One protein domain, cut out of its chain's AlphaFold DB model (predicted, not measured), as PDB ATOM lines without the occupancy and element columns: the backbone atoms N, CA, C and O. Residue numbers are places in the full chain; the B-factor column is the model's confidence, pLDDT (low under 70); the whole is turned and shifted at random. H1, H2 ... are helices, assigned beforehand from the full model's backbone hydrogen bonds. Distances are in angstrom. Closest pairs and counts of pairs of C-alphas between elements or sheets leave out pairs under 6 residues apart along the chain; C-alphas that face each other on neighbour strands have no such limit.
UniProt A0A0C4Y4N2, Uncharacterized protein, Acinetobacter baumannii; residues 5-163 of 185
ATOM      1  N   GLU A   5       6.426  12.323  33.600       83.00
ATOM      2  CA  GLU A   5       6.515  13.681  33.039       83.00
ATOM      3  C   GLU A   5       6.365  13.716  31.509       83.00
ATOM      4  O   GLU A   5       5.695  14.592  30.968       83.00
ATOM      5  N   MET A   6       6.952  12.755  30.780       83.12
ATOM      6  CA  MET A   6       6.794  12.688  29.322       83.12
ATOM      7  C   MET A   6       5.353  12.369  28.916       83.12
ATOM      8  O   MET A   6       4.881  12.878  27.897       83.12
ATOM      9  N   LEU A   7       4.660  11.537  29.697       84.12
ATOM     10  CA  LEU A   7       3.248  11.228  29.476       84.12
ATOM     11  C   LEU A   7       2.375  12.464  29.740       84.12
ATOM     12  O   LEU A   7       1.542  12.810  28.899       84.12
ATOM     13  N   ASP A   8       2.643  13.197  30.825       85.75
ATOM     14  CA  ASP A   8       1.915  14.420  31.186       85.75
ATOM     15  C   ASP A   8       2.071  15.509  30.106       85.75
ATOM     16  O   ASP A   8       1.104  16.182  29.730       85.75
ATOM     17  N   ILE A   9       3.269  15.650  29.527       85.69
ATOM     18  CA  ILE A   9       3.519  16.563  28.397       85.69
ATOM     19  C   ILE A   9       2.715  16.145  27.157       85.69
ATOM     20  O   ILE A   9       2.204  16.995  26.426       85.69
ATOM     21  N   ARG A  10       2.570  14.847  26.879       83.19
ATOM     22  CA  ARG A  10       1.778  14.390  25.725       83.19
ATOM     23  C   ARG A  10       0.288  14.642  25.923       83.19
ATOM     24  O   ARG A  10      -0.354  15.149  25.007       83.19
ATOM     25  N   ILE A  11      -0.236  14.358  27.112       86.69
ATOM     26  CA  ILE A  11      -1.644  14.596  27.455       86.69
ATOM     27  C   ILE A  11      -1.985  16.073  27.463       86.69
ATOM     28  O   ILE A  11      -3.022  16.456  26.933       86.69
ATOM     29  N   SER A  12      -1.138  16.922  28.040       85.50
ATOM     30  CA  SER A  12      -1.398  18.366  28.059       85.50
ATOM     31  C   SER A  12      -1.532  18.937  26.642       85.50
ATOM     32  O   SER A  12      -2.400  19.781  26.408       85.50
ATOM     33  N   ASN A  13      -0.761  18.402  25.691       83.94
ATOM     34  CA  ASN A  13      -0.826  18.753  24.272       83.94
ATOM     35  C   ASN A  13      -1.981  18.091  23.497       83.94
ATOM     36  O   ASN A  13      -2.285  18.535  22.386       83.94
ATOM     37  N   TYR A  14      -2.631  17.060  24.045       84.81
ATOM     38  CA  TYR A  14      -3.804  16.448  23.423       84.81
ATOM     39  C   TYR A  14      -4.970  17.442  23.391       84.81
ATOM     40  O   TYR A  14      -5.312  18.065  24.404       84.81
ATOM     41  N   LYS A  15      -5.592  17.566  22.214       85.88
ATOM     42  CA  LYS A  15      -6.802  18.357  21.984       85.88
ATOM     43  C   LYS A  15      -7.957  17.415  21.641       85.88
ATOM     44  O   LYS A  15      -7.824  16.663  20.674       85.88
ATOM     45  N   PRO A  16      -9.084  17.455  22.372       86.75
ATOM     46  CA  PRO A  16     -10.253  16.652  22.038       86.75
ATOM     47  C   PRO A  16     -10.739  16.955  20.615       86.75
ATOM     48  O   PRO A  16     -10.833  18.116  20.216       86.75
ATOM     49  N   ILE A  17     -11.055  15.912  19.844       85.06
ATOM     50  CA  ILE A  17     -11.572  16.052  18.474       85.06
ATOM     51  C   ILE A  17     -12.909  15.335  18.301       85.06
ATOM     52  O   ILE A  17     -13.149  14.261  18.858       85.06
ATOM     53  N   SER A  18     -13.799  15.907  17.494       84.62
ATOM     54  CA  SER A  18     -15.073  15.268  17.147       84.62
ATOM     55  C   SER A  18     -14.884  14.134  16.133       84.62
ATOM     56  O   SER A  18     -13.909  14.100  15.375       84.62
ATOM     57  N   LYS A  19     -15.856  13.213  16.086       82.81
ATOM     58  CA  LYS A  19     -15.893  12.133  15.089       82.81
ATOM     59  C   LYS A  19     -15.873  12.688  13.664       82.81
ATOM     60  O   LYS A  19     -15.173  12.147  12.817       82.81
ATOM     61  N   GLU A  20     -16.593  13.781  13.421       79.62
ATOM     62  CA  GLU A  20     -16.656  14.457  12.122       79.62
ATOM     63  C   GLU A  20     -15.300  15.046  11.720       79.62
ATOM     64  O   GLU A  20     -14.832  14.809  10.610       79.62
ATOM     65  N   GLN A  21     -14.614  15.742  12.635       79.06
ATOM     66  CA  GLN A  21     -13.266  16.268  12.384       79.06
ATOM     67  C   GLN A  21     -12.278  15.140  12.072       79.06
ATOM     68  O   GLN A  21     -11.528  15.228  11.100       79.06
ATOM     69  N   TYR A  22     -12.317  14.049  12.840       77.50
ATOM     70  CA  TYR A  22     -11.489  12.876  12.579       77.50
ATOM     71  C   TYR A  22     -11.827  12.217  11.234       77.50
ATOM     72  O   TYR A  22     -10.924  11.915  10.460       77.50
ATOM     73  N   GLN A  23     -13.109  12.045  10.904       73.69
ATOM     74  CA  GLN A  23     -13.538  11.497   9.614       73.69
ATOM     75  C   GLN A  23     -13.143  12.400   8.446       73.69
ATOM     76  O   GLN A  23     -12.669  11.897   7.438       73.69
ATOM     77  N   SER A  24     -13.257  13.719   8.558       69.62
ATOM     78  CA  SER A  24     -12.829  14.627   7.484       69.62
ATOM     79  C   SER A  24     -11.322  14.533   7.207       69.62
ATOM     80  O   SER A  24     -10.872  14.629   6.067       69.62
ATOM     81  N   ALA A  25     -10.528  14.281   8.250       66.56
ATOM     82  CA  ALA A  25      -9.087  14.150   8.128       66.56
ATOM     83  C   ALA A  25      -8.637  12.742   7.708       66.56
ATOM     84  O   ALA A  25      -7.628  12.610   7.013       66.56
ATOM     85  N   PHE A  26      -9.364  11.703   8.135       61.75
ATOM     86  CA  PHE A  26      -8.943  10.306   8.028       61.75
ATOM     87  C   PHE A  26      -9.772   9.472   7.041       61.75
ATOM     88  O   PHE A  26      -9.254   8.520   6.459       61.75
ATOM     89  N   SER A  27     -11.052   9.793   6.836       55.72
ATOM     90  CA  SER A  27     -11.911   9.024   5.936       55.72
ATOM     91  C   SER A  27     -11.480   9.189   4.478       55.72
ATOM     92  O   SER A  27     -11.054  10.255   4.028       55.72
ATOM     93  N   ASN A  28     -11.534   8.045   3.795       54.62
ATOM     94  CA  ASN A  28     -11.156   7.804   2.412       54.62
ATOM     95  C   ASN A  28     -11.588   8.933   1.485       54.62
ATOM     96  O   ASN A  28     -12.748   9.321   1.536       54.62
ATOM     97  N   PHE A  29     -10.650   9.367   0.630       57.00
ATOM     98  CA  PHE A  29     -10.847  10.195  -0.562       57.00
ATOM     99  C   PHE A  29     -12.141  11.014  -0.512       57.00
ATOM    100  O   PHE A  29     -13.190  10.494  -0.899       57.00
ATOM    101  N   ASP A  30     -12.054  12.280  -0.070       61.31
ATOM    102  CA  ASP A  30     -13.171  13.232  -0.154       61.31
ATOM    103  C   ASP A  30     -13.935  12.997  -1.456       61.31
ATOM    104  O   ASP A  30     -13.301  12.748  -2.484       61.31
ATOM    105  N   PHE A  31     -15.267  13.078  -1.444       59.97
ATOM    106  CA  PHE A  31     -16.085  12.912  -2.652       59.97
ATOM    107  C   PHE A  31     -15.470  13.645  -3.856       59.97
ATOM    108  O   PHE A  31     -15.367  13.081  -4.935       59.97
ATOM    109  N   ILE A  32     -14.919  14.841  -3.623       60.25
ATOM    110  CA  ILE A  32     -14.152  15.636  -4.588       60.25
ATOM    111  C   ILE A  32     -12.927  14.886  -5.135       60.25
ATOM    112  O   ILE A  32     -12.737  14.829  -6.342       60.25
ATOM    113  N   THR A  33     -12.099  14.286  -4.281       67.25
ATOM    114  CA  THR A  33     -10.936  13.488  -4.699       67.25
ATOM    115  C   THR A  33     -11.363  12.247  -5.481       67.25
ATOM    116  O   THR A  33     -10.765  11.948  -6.510       67.25
ATOM    117  N   ASN A  34     -12.420  11.552  -5.051       67.31
ATOM    118  CA  ASN A  34     -12.970  10.421  -5.802       67.31
ATOM    119  C   ASN A  34     -13.529  10.857  -7.159       67.31
ATOM    120  O   ASN A  34     -13.249  10.204  -8.160       67.31
ATOM    121  N   VAL A  35     -14.254  11.973  -7.220       73.56
ATOM    122  CA  VAL A  35     -14.759  12.564  -8.464       73.56
ATOM    123  C   VAL A  35     -13.605  12.964  -9.376       73.56
ATOM    124  O   VAL A  35     -13.656  12.653 -10.558       73.56
ATOM    125  N   ILE A  36     -12.539  13.570  -8.848       75.12
ATOM    126  CA  ILE A  36     -11.338  13.908  -9.624       75.12
ATOM    127  C   ILE A  36     -10.694  12.637 -10.185       75.12
ATOM    128  O   ILE A  36     -10.390  12.598 -11.372       75.12
ATOM    129  N   ILE A  37     -10.531  11.586  -9.375       75.06
ATOM    130  CA  ILE A  37      -9.977  10.301  -9.831       75.06
ATOM    131  C   ILE A  37     -10.857   9.692 -10.930       75.06
ATOM    132  O   ILE A  37     -10.343   9.311 -11.977       75.06
ATOM    133  N   HIS A  38     -12.176   9.634 -10.735       74.00
ATOM    134  CA  HIS A  38     -13.105   9.050 -11.707       74.00
ATOM    135  C   HIS A  38     -13.201   9.884 -12.990       74.00
ATOM    136  O   HIS A  38     -13.194   9.315 -14.078       74.00
ATOM    137  N   ALA A  39     -13.231  11.215 -12.894       77.50
ATOM    138  CA  ALA A  39     -13.204  12.113 -14.046       77.50
ATOM    139  C   ALA A  39     -11.893  11.977 -14.830       77.50
ATOM    140  O   ALA A  39     -11.901  12.002 -16.059       77.50
ATOM    141  N   PHE A  40     -10.775  11.777 -14.128       77.94
ATOM    142  CA  PHE A  40      -9.484  11.516 -14.750       77.94
ATOM    143  C   PHE A  40      -9.464  10.155 -15.456       77.94
ATOM    144  O   PHE A  40      -9.029  10.075 -16.596       77.94
ATOM    145  N   ILE A  41      -9.994   9.093 -14.840       77.75
ATOM    146  CA  ILE A  41     -10.142   7.776 -15.486       77.75
ATOM    147  C   ILE A  41     -11.053   7.871 -16.722       77.75
ATOM    148  O   ILE A  41     -10.722   7.330 -17.777       77.75
ATOM    149  N   LEU A  42     -12.175   8.585 -16.627       81.44
ATOM    150  CA  LEU A  42     -13.118   8.756 -17.734       81.44
ATOM    151  C   LEU A  42     -12.488   9.523 -18.905       81.44
ATOM    152  O   LEU A  42     -12.619   9.103 -20.054       81.44
ATOM    153  N   SER A  43     -11.764  10.614 -18.630       78.25
ATOM    154  CA  SER A  43     -11.065  11.370 -19.676       78.25
ATOM    155  C   SER A  43     -10.001  10.519 -20.376       78.25
ATOM    156  O   SER A  43      -9.814  10.649 -21.584       78.25
ATOM    157  N   GLN A  44      -9.374   9.581 -19.657       71.50
ATOM    158  CA  GLN A  44      -8.415   8.631 -20.223       71.50
ATOM    159  C   GLN A  44      -9.078   7.626 -21.171       71.50
ATOM    160  O   GLN A  44      -8.550   7.383 -22.255       71.50
ATOM    161  N   PHE A  45     -10.244   7.077 -20.809       77.75
ATOM    162  CA  PHE A  45     -11.006   6.199 -21.707       77.75
ATOM    163  C   PHE A  45     -11.363   6.907 -23.013       77.75
ATOM    164  O   PHE A  45     -11.183   6.337 -24.090       77.75
ATOM    165  N   LEU A  46     -11.797   8.166 -22.924       79.44
ATOM    166  CA  LEU A  46     -12.103   8.986 -24.094       79.44
ATOM    167  C   LEU A  46     -10.859   9.231 -24.958       79.44
ATOM    168  O   LEU A  46     -10.937   9.126 -26.181       79.44
ATOM    169  N   PHE A  47      -9.702   9.493 -24.346       75.56
ATOM    170  CA  PHE A  47      -8.453   9.733 -25.075       75.56
ATOM    171  C   PHE A  47      -7.926   8.474 -25.778       75.56
ATOM    172  O   PHE A  47      -7.523   8.543 -26.938       75.56
ATOM    173  N   CYS A  48      -7.975   7.312 -25.118       72.44
ATOM    174  CA  CYS A  48      -7.612   6.026 -25.721       72.44
ATOM    175  C   CYS A  48      -8.550   5.656 -26.876       72.44
ATOM    176  O   CYS A  48      -8.088   5.219 -27.929       72.44
ATOM    177  N   PHE A  49      -9.858   5.865 -26.698       76.56
ATOM    178  CA  PHE A  49     -10.849   5.634 -27.747       76.56
ATOM    179  C   PHE A  49     -10.608   6.550 -28.954       76.56
ATOM    180  O   PHE A  49     -10.600   6.084 -30.091       76.56
ATOM    181  N   TYR A  50     -10.327   7.833 -28.710       74.31
ATOM    182  CA  TYR A  50     -10.006   8.798 -29.760       74.31
ATOM    183  C   TYR A  50      -8.695   8.460 -30.484       74.31
ATOM    184  O   TYR A  50      -8.633   8.516 -31.710       74.31
ATOM    185  N   GLY A  51      -7.665   8.034 -29.747       70.38
ATOM    186  CA  GLY A  51      -6.413   7.546 -30.321       70.38
ATOM    187  C   GLY A  51      -6.633   6.339 -31.234       70.38
ATOM    188  O   GLY A  51      -6.178   6.345 -32.375       70.38
ATOM    189  N   PHE A  52      -7.399   5.341 -30.785       69.75
ATOM    190  CA  PHE A  52      -7.750   4.175 -31.600       69.75
ATOM    191  C   PHE A  52      -8.545   4.562 -32.858       69.75
ATOM    192  O   PHE A  52      -8.215   4.116 -33.957       69.75
ATOM    193  N   TYR A  53      -9.540   5.442 -32.711       73.50
ATOM    194  CA  TYR A  53     -10.355   5.957 -33.813       73.50
ATOM    195  C   TYR A  53      -9.516   6.677 -34.879       73.50
ATOM    196  O   TYR A  53      -9.646   6.394 -36.070       73.50
ATOM    197  N   LEU A  54      -8.594   7.554 -34.467       68.81
ATOM    198  CA  LEU A  54      -7.683   8.235 -35.392       68.81
ATOM    199  C   LEU A  54      -6.787   7.252 -36.150       68.81
ATOM    200  O   LEU A  54      -6.534   7.428 -37.341       68.81
ATOM    201  N   CYS A  55      -6.329   6.196 -35.485       65.94
ATOM    202  CA  CYS A  55      -5.465   5.211 -36.123       65.94
ATOM    203  C   CYS A  55      -6.216   4.335 -37.130       65.94
ATOM    204  O   CYS A  55      -5.631   3.928 -38.133       65.94
ATOM    205  N   TRP A  56      -7.508   4.095 -36.895       67.94
ATOM    206  CA  TRP A  56      -8.389   3.437 -37.857       67.94
ATOM    207  C   TRP A  56      -8.572   4.268 -39.136       67.94
ATOM    208  O   TRP A  56      -8.587   3.714 -40.230       67.94
ATOM    209  N   ILE A  57      -8.665   5.598 -39.017       71.19
ATOM    210  CA  ILE A  57      -8.907   6.504 -40.155       71.19
ATOM    211  C   ILE A  57      -7.650   6.756 -40.996       71.19
ATOM    212  O   ILE A  57      -7.730   6.779 -42.221       71.19
ATOM    213  N   PHE A  58      -6.489   6.958 -40.370       67.94
ATOM    214  CA  PHE A  58      -5.313   7.517 -41.057       67.94
ATOM    215  C   PHE A  58      -4.261   6.497 -41.520       67.94
ATOM    216  O   PHE A  58      -3.186   6.901 -41.950       67.94
ATOM    217  N   SER A  59      -4.570   5.197 -41.505       62.72
ATOM    218  CA  SER A  59      -3.650   4.103 -41.874       62.72
ATOM    219  C   SER A  59      -2.401   4.015 -40.970       62.72
ATOM    220  O   SER A  59      -1.457   4.796 -41.020       62.72
ATOM    221  N   PHE A  60      -2.444   3.006 -40.103       63.84
ATOM    222  CA  PHE A  60      -1.671   2.779 -38.878       63.84
ATOM    223  C   PHE A  60      -0.129   2.789 -38.994       63.84
ATOM    224  O   PHE A  60       0.453   2.020 -39.757       63.84
ATOM    225  N   ASN A  61       0.553   3.492 -38.076       69.81
ATOM    226  CA  ASN A  61       1.939   3.183 -37.693       69.81
ATOM    227  C   ASN A  61       1.984   2.676 -36.242       69.81
ATOM    228  O   ASN A  61       1.963   3.450 -35.283       69.81
ATOM    229  N   LEU A  62       2.063   1.350 -36.084       68.25
ATOM    230  CA  LEU A  62       2.080   0.665 -34.784       68.25
ATOM    231  C   LEU A  62       3.181   1.176 -33.841       68.25
ATOM    232  O   LEU A  62       2.962   1.235 -32.633       68.25
ATOM    233  N   ARG A  63       4.345   1.583 -34.370       72.69
ATOM    234  CA  ARG A  63       5.477   2.046 -33.548       72.69
ATOM    235  C   ARG A  63       5.174   3.370 -32.853       72.69
ATOM    236  O   ARG A  63       5.501   3.529 -31.680       72.69
ATOM    237  N   ILE A  64       4.528   4.295 -33.560       71.00
ATOM    238  CA  ILE A  64       4.159   5.610 -33.017       71.00
ATOM    239  C   ILE A  64       3.088   5.440 -31.933       71.00
ATOM    240  O   ILE A  64       3.213   6.013 -30.855       71.00
ATOM    241  N   ASN A  65       2.104   4.567 -32.158       68.62
ATOM    242  CA  ASN A  65       1.079   4.260 -31.158       68.62
ATOM    243  C   ASN A  65       1.635   3.623 -29.888       68.62
ATOM    244  O   ASN A  65       1.210   3.972 -28.789       68.62
ATOM    245  N   PHE A  66       2.607   2.723 -30.020       73.06
ATOM    246  CA  PHE A  66       3.244   2.102 -28.863       73.06
ATOM    247  C   PHE A  66       4.017   3.133 -28.024       73.06
ATOM    248  O   PHE A  66       3.933   3.135 -26.797       73.06
ATOM    249  N   LEU A  67       4.708   4.068 -28.682       76.31
ATOM    250  CA  LEU A  67       5.400   5.187 -28.035       76.31
ATOM    251  C   LEU A  67       4.436   6.127 -27.300       76.31
ATOM    252  O   LEU A  67       4.701   6.504 -26.154       76.31
ATOM    253  N   VAL A  68       3.304   6.467 -27.920       71.94
ATOM    254  CA  VAL A  68       2.246   7.274 -27.290       71.94
ATOM    255  C   VAL A  68       1.649   6.538 -26.085       71.94
ATOM    256  O   VAL A  68       1.517   7.124 -25.014       71.94
ATOM    257  N   ALA A  69       1.385   5.234 -26.198       71.62
ATOM    258  CA  ALA A  69       0.864   4.429 -25.094       71.62
ATOM    259  C   ALA A  69       1.841   4.336 -23.903       71.62
ATOM    260  O   ALA A  69       1.421   4.449 -22.748       71.62
ATOM    261  N   ILE A  70       3.148   4.175 -24.154       77.00
ATOM    262  CA  ILE A  70       4.180   4.105 -23.100       77.00
ATOM    263  C   ILE A  70       4.369   5.454 -22.405       77.00
ATOM    264  O   ILE A  70       4.410   5.520 -21.171       77.00
ATOM    265  N   SER A  71       4.504   6.533 -23.180       74.25
ATOM    266  CA  SER A  71       4.673   7.885 -22.631       74.25
ATOM    267  C   SER A  71       3.468   8.272 -21.772       74.25
ATOM    268  O   SER A  71       3.630   8.776 -20.659       74.25
ATOM    269  N   PHE A  72       2.268   7.903 -22.208       69.94
ATOM    270  CA  PHE A  72       1.040   8.103 -21.452       69.94
ATOM    271  C   PHE A  72       0.947   7.233 -20.187       69.94
ATOM    272  O   PHE A  72       0.656   7.754 -19.110       69.94
ATOM    273  N   SER A  73       1.293   5.941 -20.267       71.19
ATOM    274  CA  SER A  73       1.353   5.037 -19.099       71.19
ATOM    275  C   SER A  73       2.319   5.553 -18.027       71.19
ATOM    276  O   SER A  73       2.042   5.479 -16.828       71.19
ATOM    277  N   SER A  74       3.435   6.146 -18.453       76.12
ATOM    278  CA  SER A  74       4.428   6.743 -17.556       76.12
ATOM    279  C   SER A  74       3.879   7.977 -16.831       76.12
ATOM    280  O   SER A  74       4.063   8.115 -15.620       76.12
ATOM    281  N   ILE A  75       3.139   8.840 -17.539       77.19
ATOM    282  CA  ILE A  75       2.450  10.000 -16.948       77.19
ATOM    283  C   ILE A  75       1.373   9.544 -15.952       77.19
ATOM    284  O   ILE A  75       1.237  10.140 -14.883       77.19
ATOM    285  N   MET A  76       0.656   8.458 -16.254       70.12
ATOM    286  CA  MET A  76      -0.344   7.821 -15.384       70.12
ATOM    287  C   MET A  76       0.270   7.356 -14.058       70.12
ATOM    288  O   MET A  76      -0.162   7.765 -12.979       70.12
ATOM    289  N   ILE A  77       1.347   6.569 -14.126       77.12
ATOM    290  CA  ILE A  77       2.061   6.086 -12.935       77.12
ATOM    291  C   ILE A  77       2.576   7.269 -12.105       77.12
ATOM    292  O   ILE A  77       2.500   7.249 -10.873       77.12
ATOM    293  N   LEU A  78       3.079   8.318 -12.765       79.25
ATOM    294  CA  LEU A  78       3.596   9.507 -12.096       79.25
ATOM    295  C   LEU A  78       2.492  10.301 -11.381       79.25
ATOM    296  O   LEU A  78       2.660  10.661 -10.218       79.25
ATOM    297  N   SER A  79       1.362  10.544 -12.040       72.69
ATOM    298  CA  SER A  79       0.243  11.313 -11.477       72.69
ATOM    299  C   SER A  79      -0.442  10.574 -10.325       72.69
ATOM    300  O   SER A  79      -0.682  11.173  -9.274       72.69
ATOM    301  N   ILE A  80      -0.625   9.255 -10.445       75.88
ATOM    302  CA  ILE A  80      -1.082   8.397  -9.343       75.88
ATOM    303  C   ILE A  80      -0.115   8.484  -8.153       75.88
ATOM    304  O   ILE A  80      -0.542   8.704  -7.018       75.88
ATOM    305  N   ARG A  81       1.200   8.377  -8.390       77.62
ATOM    306  CA  ARG A  81       2.213   8.511  -7.327       77.62
ATOM    307  C   ARG A  81       2.182   9.879  -6.649       77.62
ATOM    308  O   ARG A  81       2.321   9.943  -5.428       77.62
ATOM    309  N   ILE A  82       2.004  10.960  -7.407       76.69
ATOM    310  CA  ILE A  82       1.904  12.321  -6.859       76.69
ATOM    311  C   ILE A  82       0.668  12.448  -5.967       76.69
ATOM    312  O   ILE A  82       0.782  12.956  -4.851       76.69
ATOM    313  N   LEU A  83      -0.483  11.936  -6.410       74.56
ATOM    314  CA  LEU A  83      -1.722  11.957  -5.634       74.56
ATOM    315  C   LEU A  83      -1.591  11.149  -4.336       74.56
ATOM    316  O   LEU A  83      -1.882  11.670  -3.259       74.56
ATOM    317  N   TYR A  84      -1.067   9.922  -4.409       73.06
ATOM    318  CA  TYR A  84      -0.800   9.111  -3.219       73.06
ATOM    319  C   TYR A  84       0.171   9.798  -2.258       73.06
ATOM    320  O   TYR A  84      -0.057   9.802  -1.049       73.06
ATOM    321  N   LYS A  85       1.233  10.428  -2.773       77.31
ATOM    322  CA  LYS A  85       2.197  11.169  -1.950       77.31
ATOM    323  C   LYS A  85       1.558  12.391  -1.289       77.31
ATOM    324  O   LYS A  85       1.847  12.669  -0.127       77.31
ATOM    325  N   TYR A  86       0.691  13.112  -1.996       74.31
ATOM    326  CA  TYR A  86      -0.047  14.248  -1.448       74.31
ATOM    327  C   TYR A  86      -1.001  13.813  -0.330       74.31
ATOM    328  O   TYR A  86      -0.954  14.380   0.760       74.31
ATOM    329  N   LEU A  87      -1.792  12.763  -0.559       68.00
ATOM    330  CA  LEU A  87      -2.713  12.207   0.436       68.00
ATOM    331  C   LEU A  87      -1.963  11.668   1.658       68.00
ATOM    332  O   LEU A  87      -2.296  12.005   2.791       68.00
ATOM    333  N   SER A  88      -0.878  10.923   1.439       68.25
ATOM    334  CA  SER A  88       0.004  10.447   2.508       68.25
ATOM    335  C   SER A  88       0.606  11.605   3.319       68.25
ATOM    336  O   SER A  88       0.676  11.545   4.549       68.25
ATOM    337  N   LYS A  89       0.981  12.711   2.667       72.38
ATOM    338  CA  LYS A  89       1.492  13.915   3.339       72.38
ATOM    339  C   LYS A  89       0.404  14.675   4.106       72.38
ATOM    340  O   LYS A  89       0.683  15.190   5.186       72.38
ATOM    341  N   ARG A  90      -0.821  14.754   3.574       67.19
ATOM    342  CA  ARG A  90      -1.983  15.357   4.252       67.19
ATOM    343  C   ARG A  90      -2.305  14.586   5.528       67.19
ATOM    344  O   ARG A  90      -2.362  15.178   6.602       67.19
ATOM    345  N   ASN A  91      -2.412  13.267   5.403       66.31
ATOM    346  CA  ASN A  91      -2.743  12.389   6.514       66.31
ATOM    347  C   ASN A  91      -1.619  12.395   7.554       66.31
ATOM    348  O   ASN A  91      -1.893  12.614   8.725       66.31
ATOM    349  N   SER A  92      -0.346  12.286   7.153       66.94
ATOM    350  CA  SER A  92       0.770  12.320   8.115       66.94
ATOM    351  C   SER A  92       0.896  13.653   8.855       66.94
ATOM    352  O   SER A  92       1.238  13.650  10.030       66.94
ATOM    353  N   ARG A  93       0.569  14.796   8.234       67.75
ATOM    354  CA  ARG A  93       0.528  16.086   8.946       67.75
ATOM    355  C   ARG A  93      -0.548  16.121  10.023       67.75
ATOM    356  O   ARG A  93      -0.238  16.528  11.134       67.75
ATOM    357  N   PHE A  94      -1.770  15.686   9.714       65.50
ATOM    358  CA  PHE A  94      -2.848  15.628  10.705       65.50
ATOM    359  C   PHE A  94      -2.527  14.629  11.826       65.50
ATOM    360  O   PHE A  94      -2.671  14.952  13.001       65.50
ATOM    361  N   LEU A  95      -2.014  13.449  11.467       64.50
ATOM    362  CA  LEU A  95      -1.628  12.413  12.426       64.50
ATOM    363  C   LEU A  95      -0.492  12.868  13.341       64.50
ATOM    364  O   LEU A  95      -0.591  12.697  14.551       64.50
ATOM    365  N   ASN A  96       0.531  13.526  12.792       65.56
ATOM    366  CA  ASN A  96       1.632  14.077  13.580       65.56
ATOM    367  C   ASN A  96       1.192  15.267  14.444       65.56
ATOM    368  O   ASN A  96       1.693  15.427  15.549       65.56
ATOM    369  N   GLN A  97       0.260  16.102  13.970       63.38
ATOM    370  CA  GLN A  97      -0.274  17.223  14.754       63.38
ATOM    371  C   GLN A  97      -1.122  16.768  15.944       63.38
ATOM    372  O   GLN A  97      -1.233  17.505  16.917       63.38
ATOM    373  N   GLN A  98      -1.719  15.579  15.862       63.31
ATOM    374  CA  GLN A  98      -2.622  15.041  16.878       63.31
ATOM    375  C   GLN A  98      -2.038  13.819  17.614       63.31
ATOM    376  O   GLN A  98      -2.762  13.170  18.357       63.31
ATOM    377  N   ASN A  99      -0.753  13.483  17.408       61.91
ATOM    378  CA  ASN A  99      -0.089  12.276  17.943       61.91
ATOM    379  C   ASN A  99      -0.866  10.962  17.707       61.91
ATOM    380  O   ASN A  99      -0.783  10.002  18.477       61.91
ATOM    381  N   LEU A 100      -1.620  10.894  16.612       62.44
ATOM    382  CA  LEU A 100      -2.450   9.747  16.271       62.44
ATOM    383  C   LEU A 100      -1.580   8.685  15.610       62.44
ATOM    384  O   LEU A 100      -1.455   8.638  14.391       62.44
ATOM    385  N   ASN A 101      -0.950   7.840  16.427       51.81
ATOM    386  CA  ASN A 101       0.002   6.862  15.909       51.81
ATOM    387  C   ASN A 101      -0.660   5.809  15.010       51.81
ATOM    388  O   ASN A 101      -0.094   5.488  13.976       51.81
ATOM    389  N   PHE A 102      -1.854   5.305  15.329       51.00
ATOM    390  CA  PHE A 102      -2.517   4.277  14.515       51.00
ATOM    391  C   PHE A 102      -4.001   4.215  14.849       51.00
ATOM    392  O   PHE A 102      -4.407   3.394  15.661       51.00
ATOM    393  N   LEU A 103      -4.826   5.060  14.240       53.41
ATOM    394  CA  LEU A 103      -6.276   4.913  14.339       53.41
ATOM    395  C   LEU A 103      -6.838   5.045  12.944       53.41
ATOM    396  O   LEU A 103      -6.599   6.067  12.310       53.41
ATOM    397  N   SER A 104      -7.545   4.017  12.475       54.56
ATOM    398  CA  SER A 104      -8.159   3.995  11.144       54.56
ATOM    399  C   SER A 104      -9.653   3.710  11.136       54.56
ATOM    400  O   SER A 104     -10.280   3.767  10.078       54.56
ATOM    401  N   THR A 105     -10.243   3.418  12.296       65.56
ATOM    402  CA  THR A 105     -11.635   2.985  12.392       65.56
ATOM    403  C   THR A 105     -12.470   3.947  13.225       65.56
ATOM    404  O   THR A 105     -12.114   4.368  14.321       65.56
ATOM    405  N   THR A 106     -13.655   4.280  12.724       70.75
ATOM    406  CA  THR A 106     -14.592   5.187  13.403       70.75
ATOM    407  C   THR A 106     -15.213   4.585  14.663       70.75
ATOM    408  O   THR A 106     -15.837   5.311  15.431       70.75
ATOM    409  N   PHE A 107     -15.041   3.277  14.878       76.31
ATOM    410  CA  PHE A 107     -15.483   2.553  16.074       76.31
ATOM    411  C   PHE A 107     -14.808   3.038  17.358       76.31
ATOM    412  O   PHE A 107     -15.331   2.831  18.444       76.31
ATOM    413  N   LEU A 108     -13.675   3.727  17.244       78.50
ATOM    414  CA  LEU A 108     -12.971   4.298  18.388       78.50
ATOM    415  C   LEU A 108     -13.735   5.458  19.038       78.50
ATOM    416  O   LEU A 108     -13.459   5.802  20.177       78.50
ATOM    417  N   PHE A 109     -14.717   6.038  18.347       84.94
ATOM    418  CA  PHE A 109     -15.601   7.055  18.922       84.94
ATOM    419  C   PHE A 109     -16.786   6.459  19.686       84.94
ATOM    420  O   PHE A 109     -17.667   7.202  20.110       84.94
ATOM    421  N   ASN A 110     -16.831   5.136  19.849       88.06
ATOM    422  CA  ASN A 110     -17.764   4.514  20.772       88.06
ATOM    423  C   ASN A 110     -17.340   4.817  22.211       88.06
ATOM    424  O   ASN A 110     -16.156   5.034  22.489       88.06
ATOM    425  N   GLU A 111     -18.322   4.829  23.105       89.75
ATOM    426  CA  GLU A 111     -18.082   4.946  24.537       89.75
ATOM    427  C   GLU A 111     -17.190   3.801  25.035       89.75
ATOM    428  O   GLU A 111     -17.249   2.680  24.516       89.75
ATOM    429  N   ILE A 112     -16.328   4.104  26.007       90.25
ATOM    430  CA  ILE A 112     -15.430   3.109  26.595       90.25
ATOM    431  C   ILE A 112     -16.184   2.057  27.406       90.25
ATOM    432  O   ILE A 112     -17.291   2.288  27.890       90.25
ATOM    433  N   SER A 113     -15.570   0.883  27.565       90.44
ATOM    434  CA  SER A 113     -16.151  -0.175  28.386       90.44
ATOM    435  C   SER A 113     -16.160   0.207  29.872       90.44
ATOM    436  O   SER A 113     -15.385   1.052  30.325       90.44
ATOM    437  N   GLU A 114     -17.002  -0.455  30.665       89.44
ATOM    438  CA  GLU A 114     -17.047  -0.251  32.119       89.44
ATOM    439  C   GLU A 114     -15.683  -0.514  32.788       89.44
ATOM    440  O   GLU A 114     -15.258   0.228  33.673       89.44
ATOM    441  N   ILE A 115     -14.948  -1.524  32.311       88.88
ATOM    442  CA  ILE A 115     -13.605  -1.865  32.803       88.88
ATOM    443  C   ILE A 115     -12.616  -0.725  32.521       88.88
ATOM    444  O   ILE A 115     -11.808  -0.363  33.384       88.88
ATOM    445  N   ASP A 116     -12.695  -0.126  31.334       88.69
ATOM    446  CA  ASP A 116     -11.846   1.006  30.958       88.69
ATOM    447  C   ASP A 116     -12.184   2.252  31.787       88.69
ATOM    448  O   ASP A 116     -11.278   2.967  32.212       88.69
ATOM    449  N   TYR A 117     -13.464   2.484  32.104       89.50
ATOM    450  CA  TYR A 117     -13.877   3.550  33.025       89.50
ATOM    451  C   TYR A 117     -13.296   3.366  34.431       89.50
ATOM    452  O   TYR A 117     -12.788   4.326  35.015       89.50
ATOM    453  N   LEU A 118     -13.335   2.146  34.978       88.12
ATOM    454  CA  LEU A 118     -12.736   1.846  36.284       88.12
ATOM    455  C   LEU A 118     -11.225   2.103  36.274       88.12
ATOM    456  O   LEU A 118     -10.685   2.708  37.200       88.12
ATOM    457  N   THR A 119     -10.561   1.700  35.194       87.56
ATOM    458  CA  THR A 119      -9.124   1.909  35.004       87.56
ATOM    459  C   THR A 119      -8.776   3.394  34.901       87.56
ATOM    460  O   THR A 119      -7.841   3.877  35.539       87.56
ATOM    461  N   LEU A 120      -9.552   4.143  34.119       89.31
ATOM    462  CA  LEU A 120      -9.407   5.585  33.980       89.31
ATOM    463  C   LEU A 120      -9.566   6.286  35.335       89.31
ATOM    464  O   LEU A 120      -8.775   7.169  35.661       89.31
ATOM    465  N   LYS A 121     -10.548   5.867  36.140       89.06
ATOM    466  CA  LYS A 121     -10.783   6.412  37.479       89.06
ATOM    467  C   LYS A 121      -9.565   6.243  38.391       89.06
ATOM    468  O   LYS A 121      -9.151   7.213  39.017       89.06
ATOM    469  N   GLU A 122      -8.944   5.063  38.409       87.19
ATOM    470  CA  GLU A 122      -7.733   4.815  39.207       87.19
ATOM    471  C   GLU A 122      -6.578   5.759  38.829       87.19
ATOM    472  O   GLU A 122      -5.857   6.242  39.704       87.19
ATOM    473  N   ILE A 123      -6.403   6.044  37.534       87.44
ATOM    474  CA  ILE A 123      -5.358   6.963  37.062       87.44
ATOM    475  C   ILE A 123      -5.697   8.421  37.384       87.44
ATOM    476  O   ILE A 123      -4.815   9.160  37.818       87.44
ATOM    477  N   ILE A 124      -6.957   8.832  37.222       91.06
ATOM    478  CA  ILE A 124      -7.432  10.183  37.569       91.06
ATOM    479  C   ILE A 124      -7.180  10.495  39.046       91.06
ATOM    480  O   ILE A 124      -6.739  11.598  39.370       91.06
ATOM    481  N   ASP A 125      -7.415   9.528  39.932       87.06
ATOM    482  CA  ASP A 125      -7.206   9.702  41.372       87.06
ATOM    483  C   ASP A 125      -5.719   9.887  41.734       87.06
ATOM    484  O   ASP A 125      -5.394  10.429  42.792       87.06
ATOM    485  N   ARG A 126      -4.798   9.466  40.855       84.81
ATOM    486  CA  ARG A 126      -3.340   9.538  41.052       84.81
ATOM    487  C   ARG A 126      -2.654  10.645  40.253       84.81
ATOM    488  O   ARG A 126      -1.491  10.939  40.529       84.81
ATOM    489  N   ASN A 127      -3.326  11.234  39.263       87.69
ATOM    490  CA  ASN A 127      -2.733  12.198  38.342       87.69
ATOM    491  C   ASN A 127      -3.682  13.372  38.041       87.69
ATOM    492  O   ASN A 127      -4.669  13.239  37.311       87.69
ATOM    493  N   GLU A 128      -3.334  14.556  38.554       89.25
ATOM    494  CA  GLU A 128      -4.138  15.769  38.366       89.25
ATOM    495  C   GLU A 128      -4.129  16.264  36.904       89.25
ATOM    496  O   GLU A 128      -5.136  16.786  36.430       89.25
ATOM    497  N   THR A 129      -3.050  16.042  36.145       90.44
ATOM    498  CA  THR A 129      -2.969  16.402  34.715       90.44
ATOM    499  C   THR A 129      -3.999  15.629  33.896       90.44
ATOM    500  O   THR A 129      -4.751  16.216  33.114       90.44
ATOM    501  N   VAL A 130      -4.081  14.312  34.112       91.50
ATOM    502  CA  VAL A 130      -5.077  13.448  33.460       91.50
ATOM    503  C   VAL A 130      -6.484  13.883  33.859       91.50
ATOM    504  O   VAL A 130      -7.349  14.032  32.998       91.50
ATOM    505  N   LYS A 131      -6.712  14.165  35.143       93.62
ATOM    506  CA  LYS A 131      -8.005  14.629  35.661       93.62
ATOM    507  C   LYS A 131      -8.481  15.928  35.013       93.62
ATOM    508  O   LYS A 131      -9.648  16.024  34.630       93.62
ATOM    509  N   LEU A 132      -7.599  16.916  34.868       93.88
ATOM    510  CA  LEU A 132      -7.917  18.173  34.189       93.88
ATOM    511  C   LEU A 132      -8.253  17.936  32.714       93.88
ATOM    512  O   LEU A 132      -9.262  18.447  32.229       93.88
ATOM    513  N   LYS A 133      -7.469  17.104  32.019       93.06
ATOM    514  CA  LYS A 133      -7.728  16.790  30.610       93.06
ATOM    515  C   LYS A 133      -9.040  16.027  30.413       93.06
ATOM    516  O   LYS A 133      -9.768  16.287  29.462       93.06
ATOM    517  N   VAL A 134      -9.384  15.118  31.322       92.88
ATOM    518  CA  VAL A 134     -10.657  14.384  31.285       92.88
ATOM    519  C   VAL A 134     -11.851  15.327  31.428       92.88
ATOM    520  O   VAL A 134     -12.829  15.166  30.701       92.88
ATOM    521  N   LYS A 135     -11.773  16.343  32.296       93.19
ATOM    522  CA  LYS A 135     -12.822  17.372  32.393       93.19
ATOM    523  C   LYS A 135     -13.007  18.123  31.074       93.19
ATOM    524  O   LYS A 135     -14.134  18.237  30.607       93.19
ATOM    525  N   GLU A 136     -11.909  18.541  30.442       93.06
ATOM    526  CA  GLU A 136     -11.932  19.201  29.126       93.06
ATOM    527  C   GLU A 136     -12.623  18.326  28.061       93.06
ATOM    528  O   GLU A 136     -13.472  18.799  27.304       93.06
ATOM    529  N   ILE A 137     -12.314  17.024  28.029       91.75
ATOM    530  CA  ILE A 137     -12.941  16.062  27.106       91.75
ATOM    531  C   ILE A 137     -14.444  15.933  27.381       91.75
ATOM    532  O   ILE A 137     -15.244  15.963  26.445       91.75
ATOM    533  N   MET A 138     -14.833  15.796  28.650       90.75
ATOM    534  CA  MET A 138     -16.234  15.656  29.054       90.75
ATOM    535  C   MET A 138     -17.063  16.885  28.671       90.75
ATOM    536  O   MET A 138     -18.177  16.734  28.167       90.75
ATOM    537  N   GLU A 139     -16.523  18.090  28.854       92.19
ATOM    538  CA  GLU A 139     -17.163  19.336  28.420       92.19
ATOM    539  C   GLU A 139     -17.335  19.369  26.896       92.19
ATOM    540  O   GLU A 139     -18.424  19.653  26.395       92.19
ATOM    541  N   PHE A 140     -16.293  18.987  26.151       90.88
ATOM    542  CA  PHE A 140     -16.325  18.952  24.689       90.88
ATOM    543  C   PHE A 140     -17.319  17.913  24.129       90.88
ATOM    544  O   PHE A 140     -17.987  18.166  23.126       90.88
ATOM    545  N   ARG A 141     -17.445  16.742  24.770       85.69
ATOM    546  CA  ARG A 141     -18.266  15.605  24.300       85.69
ATOM    547  C   ARG A 141     -19.620  15.458  24.992       85.69
ATOM    548  O   ARG A 141     -20.273  14.426  24.831       85.69
ATOM    549  N   LYS A 142     -20.059  16.463  25.753       85.94
ATOM    550  CA  LYS A 142     -21.325  16.421  26.511       85.94
ATOM    551  C   LYS A 142     -21.417  15.197  27.439       85.94
ATOM    552  O   LYS A 142     -22.457  14.553  27.521       85.94
ATOM    553  N   GLY A 143     -20.318  14.881  28.125       86.44
ATOM    554  CA  GLY A 143     -20.275  13.883  29.196       86.44
ATOM    555  C   GLY A 143     -19.941  12.449  28.779       86.44
ATOM    556  O   GLY A 143     -20.078  11.554  29.605       86.44
ATOM    557  N   THR A 144     -19.501  12.212  27.541       88.62
ATOM    558  CA  THR A 144     -19.091  10.873  27.079       88.62
ATOM    559  C   THR A 144     -17.586  10.807  26.838       88.62
ATOM    560  O   THR A 144     -17.024  11.693  26.197       88.62
ATOM    561  N   ILE A 145     -16.923   9.752  27.324       90.31
ATOM    562  CA  ILE A 145     -15.520   9.453  26.995       90.31
ATOM    563  C   ILE A 145     -15.491   8.306  26.001       90.31
ATOM    564  O   ILE A 145     -16.118   7.267  26.206       90.31
ATOM    565  N   THR A 146     -14.738   8.489  24.923       90.88
ATOM    566  CA  THR A 146     -14.644   7.497  23.854       90.88
ATOM    567  C   THR A 146     -13.352   6.690  23.929       90.88
ATOM    568  O   THR A 146     -12.365   7.126  24.530       90.88
ATOM    569  N   CYS A 147     -13.322   5.519  23.288       87.12
ATOM    570  CA  CYS A 147     -12.111   4.690  23.187       87.12
ATOM    571  C   CYS A 147     -10.931   5.459  22.582       87.12
ATOM    572  O   CYS A 147      -9.778   5.243  22.955       87.12
ATOM    573  N   PHE A 148     -11.226   6.391  21.680       86.12
ATOM    574  CA  PHE A 148     -10.271   7.313  21.096       86.12
ATOM    575  C   PHE A 148      -9.593   8.163  22.174       86.12
ATOM    576  O   PHE A 148      -8.366   8.212  22.238       86.12
ATOM    577  N   ASP A 149     -10.377   8.791  23.053       88.00
ATOM    578  CA  ASP A 149      -9.840   9.624  24.131       88.00
ATOM    579  C   ASP A 149      -9.023   8.790  25.113       88.00
ATOM    580  O   ASP A 149      -7.926   9.182  25.492       88.00
ATOM    581  N   PHE A 150      -9.519   7.609  25.477       87.88
ATOM    582  CA  PHE A 150      -8.826   6.701  26.388       87.88
ATOM    583  C   PHE A 150      -7.429   6.310  25.886       87.88
ATOM    584  O   PHE A 150      -6.472   6.260  26.658       87.88
ATOM    585  N   GLN A 151      -7.283   6.095  24.577       85.44
ATOM    586  CA  GLN A 151      -5.985   5.829  23.964       85.44
ATOM    587  C   GLN A 151      -5.095   7.074  23.912       85.44
ATOM    588  O   GLN A 151      -3.902   6.968  24.185       85.44
ATOM    589  N   GLN A 152      -5.654   8.246  23.597       85.88
ATOM    590  CA  GLN A 152      -4.901   9.507  23.574       85.88
ATOM    591  C   GLN A 152      -4.454   9.965  24.966       85.88
ATOM    592  O   GLN A 152      -3.419  10.611  25.105       85.88
ATOM    593  N   LEU A 153      -5.185   9.567  26.006       88.06
ATOM    594  CA  LEU A 153      -4.801   9.760  27.399       88.06
ATOM    595  C   LEU A 153      -3.714   8.780  27.869       88.06
ATOM    596  O   LEU A 153      -3.286   8.859  29.015       88.06
ATOM    597  N   LEU A 154      -3.255   7.854  27.018       85.38
ATOM    598  CA  LEU A 154      -2.160   6.921  27.315       85.38
ATOM    599  C   LEU A 154      -2.368   6.136  28.628       85.38
ATOM    600  O   LEU A 154      -1.404   5.739  29.282       85.38
ATOM    601  N   ILE A 155      -3.625   5.875  29.011       86.44
ATOM    602  CA  ILE A 155      -3.992   5.237  30.289       86.44
ATOM    603  C   ILE A 155      -3.234   3.915  30.535       86.44
ATOM    604  O   ILE A 155      -2.698   3.731  31.635       86.44
ATOM    605  N   PRO A 156      -3.061   3.019  29.537       84.06
ATOM    606  CA  PRO A 156      -2.264   1.805  29.722       84.06
ATOM    607  C   PRO A 156      -0.776   2.063  30.016       84.06
ATOM    608  O   PRO A 156      -0.121   1.238  30.655       84.06
ATOM    609  N   GLU A 157      -0.209   3.175  29.541       84.81
ATOM    610  CA  GLU A 157       1.192   3.542  29.780       84.81
ATOM    611  C   GLU A 157       1.382   4.106  31.194       84.81
ATOM    612  O   GLU A 157       2.370   3.774  31.855       84.81
ATOM    613  N   TYR A 158       0.401   4.856  31.709       83.56
ATOM    614  CA  TYR A 158       0.376   5.262  33.118       83.56
ATOM    615  C   TYR A 158       0.318   4.071  34.053       83.56
ATOM    616  O   TYR A 158       1.127   3.990  34.973       83.56
ATOM    617  N   LEU A 159      -0.577   3.116  33.798       83.44
ATOM    618  CA  LEU A 159      -0.663   1.904  34.611       83.44
ATOM    619  C   LEU A 159       0.681   1.177  34.698       83.44
ATOM    620  O   LEU A 159       1.108   0.817  35.790       83.44
ATOM    621  N   LYS A 160       1.388   1.016  33.573       83.19
ATOM    622  CA  LYS A 160       2.731   0.409  33.551       83.19
ATOM    623  C   LYS A 160       3.764   1.214  34.339       83.19
ATOM    624  O   LYS A 160       4.697   0.633  34.878       83.19
ATOM    625  N   SER A 161       3.613   2.534  34.379       80.44
ATOM    626  CA  SER A 161       4.530   3.440  35.076       80.44
ATOM    627  C   SER A 161       4.255   3.496  36.583       80.44
ATOM    628  O   SER A 161       5.179   3.699  37.363       80.44
ATOM    629  N   TYR A 162       3.000   3.282  36.992       74.62
ATOM    630  CA  TYR A 162       2.572   3.187  38.391       74.62
ATOM    631  C   TYR A 162       2.665   1.777  38.974       74.62
ATOM    632  O   TYR A 162       2.528   1.621  40.189       74.62
ATOM    633  N   GLN A 163       2.879   0.748  38.147       67.31
ATOM    634  CA  GLN A 163       3.200  -0.574  38.664       67.31
ATOM    635  C   GLN A 163       4.469  -0.458  39.512       67.31
ATOM    636  O   GLN A 163       5.473   0.072  39.024       67.31
TER     637      GLN A 163
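What this domain is: This is residues 5 to 163 of the 185 residues of an uncharacterized protein of Acinetobacter baumannii (UniProt A0A0C4Y4N2). The model is a long arm of two helices with a small head of short ones: H3 and H4 run side by side, out and back, with a tight turn at residues 58 to 61, and H1 and H5 to H9 gather in the head, with H2 at the neck between. In the head, H6 and H7 meet at a corner, H1 packs on H7 and H9 packs on H6. The printed part has 159 residues with nine named helices, H1 to H9 in order along the chain, and no named strand; the class is all helix. The whole is extended, with a radius of gyration of the C-alphas of 25.3 A, and the C-alphas span 83 by 28 by 22 A, a length made mostly by the arm.

Where its parts are: Start with the longest helix, H4, residues 62 to 97, 52.3 A from first to last C-alpha: find C-alpha 62 at (2.080, 0.665, -34.784) and watch z climb to C-alpha 97 at (-0.274, 17.223, 14.754). Before it, H3, residues 31 to 57, goes 38.7 A, its z falling from C-alpha 31 at (-16.085, 12.912, -2.652) to C-alpha 57 at (-8.907, 6.504, -40.155). Look at the beginning of the printed part for H1, residues 5 to 13, 12.5 A long, and then H2, residues 19 to 26, 10.1 A. After H4 come H5, residues 106 to 109, 5.9 A; H6, residues 114 to 126, 19.1 A; H7, residues 128 to 140, 18.6 A; H8, residues 147 to 152, 8.7 A; and H9, residues 155 to 162, 10.6 A, which ends at C-alpha 162 at (2.572, 3.187, 38.391).

How they stand to each other: Compare H4 with H3 first: they are near each other, with 16 pairs of C-alphas within 10 A, but the closest pair is 8.2 A apart. At its other end H4 only just touches H2, with 3 pairs of C-alphas within 8 A and with its residues 91 to 94 alone; the closest C-alphas, of Phe 26 and Asn 91, are 6.7 A apart, at a steep tilt of 40 degrees, opposite ways. H2 only just touches H5, with 3 such pairs, the closest being the C-alphas of Lys 19 and Phe 109 at 6.4 A. H5 touches H8, where the C-alphas of Leu 108 and Phe 148 come closest at 4.9 A. H8 and H9 meet only through their link. Further out, H9 touches residues 119 to 123 of H6, closest at the C-alphas of Leu 120 and Ile 155, 6.6 A, with a steep tilt of 46 degrees, the same way. H6 and H7 touch only at the corner, where the C-alphas of Ile 124 and Lys 131 are closest at 4.9 A. H1 touches residues 129 to 133 of H7 at a shallow tilt of 18 degrees, the same way; the closest C-alphas, of Asp 8 and Thr 129, are 6.3 A apart. In H1, H2, H3, H4, H7, H8 and H9 every O i to N i+4 pair is within hydrogen-bond range, in H6 8 of 9 are, and H5 is too short for such a pair.

The domain as a whole: Look at Ser 59 and Asp 125 for the two C-alphas farthest apart, 83.5 A. The printed part has no cut, and no link is long; H4 to H5 and H7 to H8 are short, and the others are tight. The mean pLDDT of the printed part is 77.6; 41 residues are under 70, among them residues 24 to 34, 58 to 62 and 90 to 105.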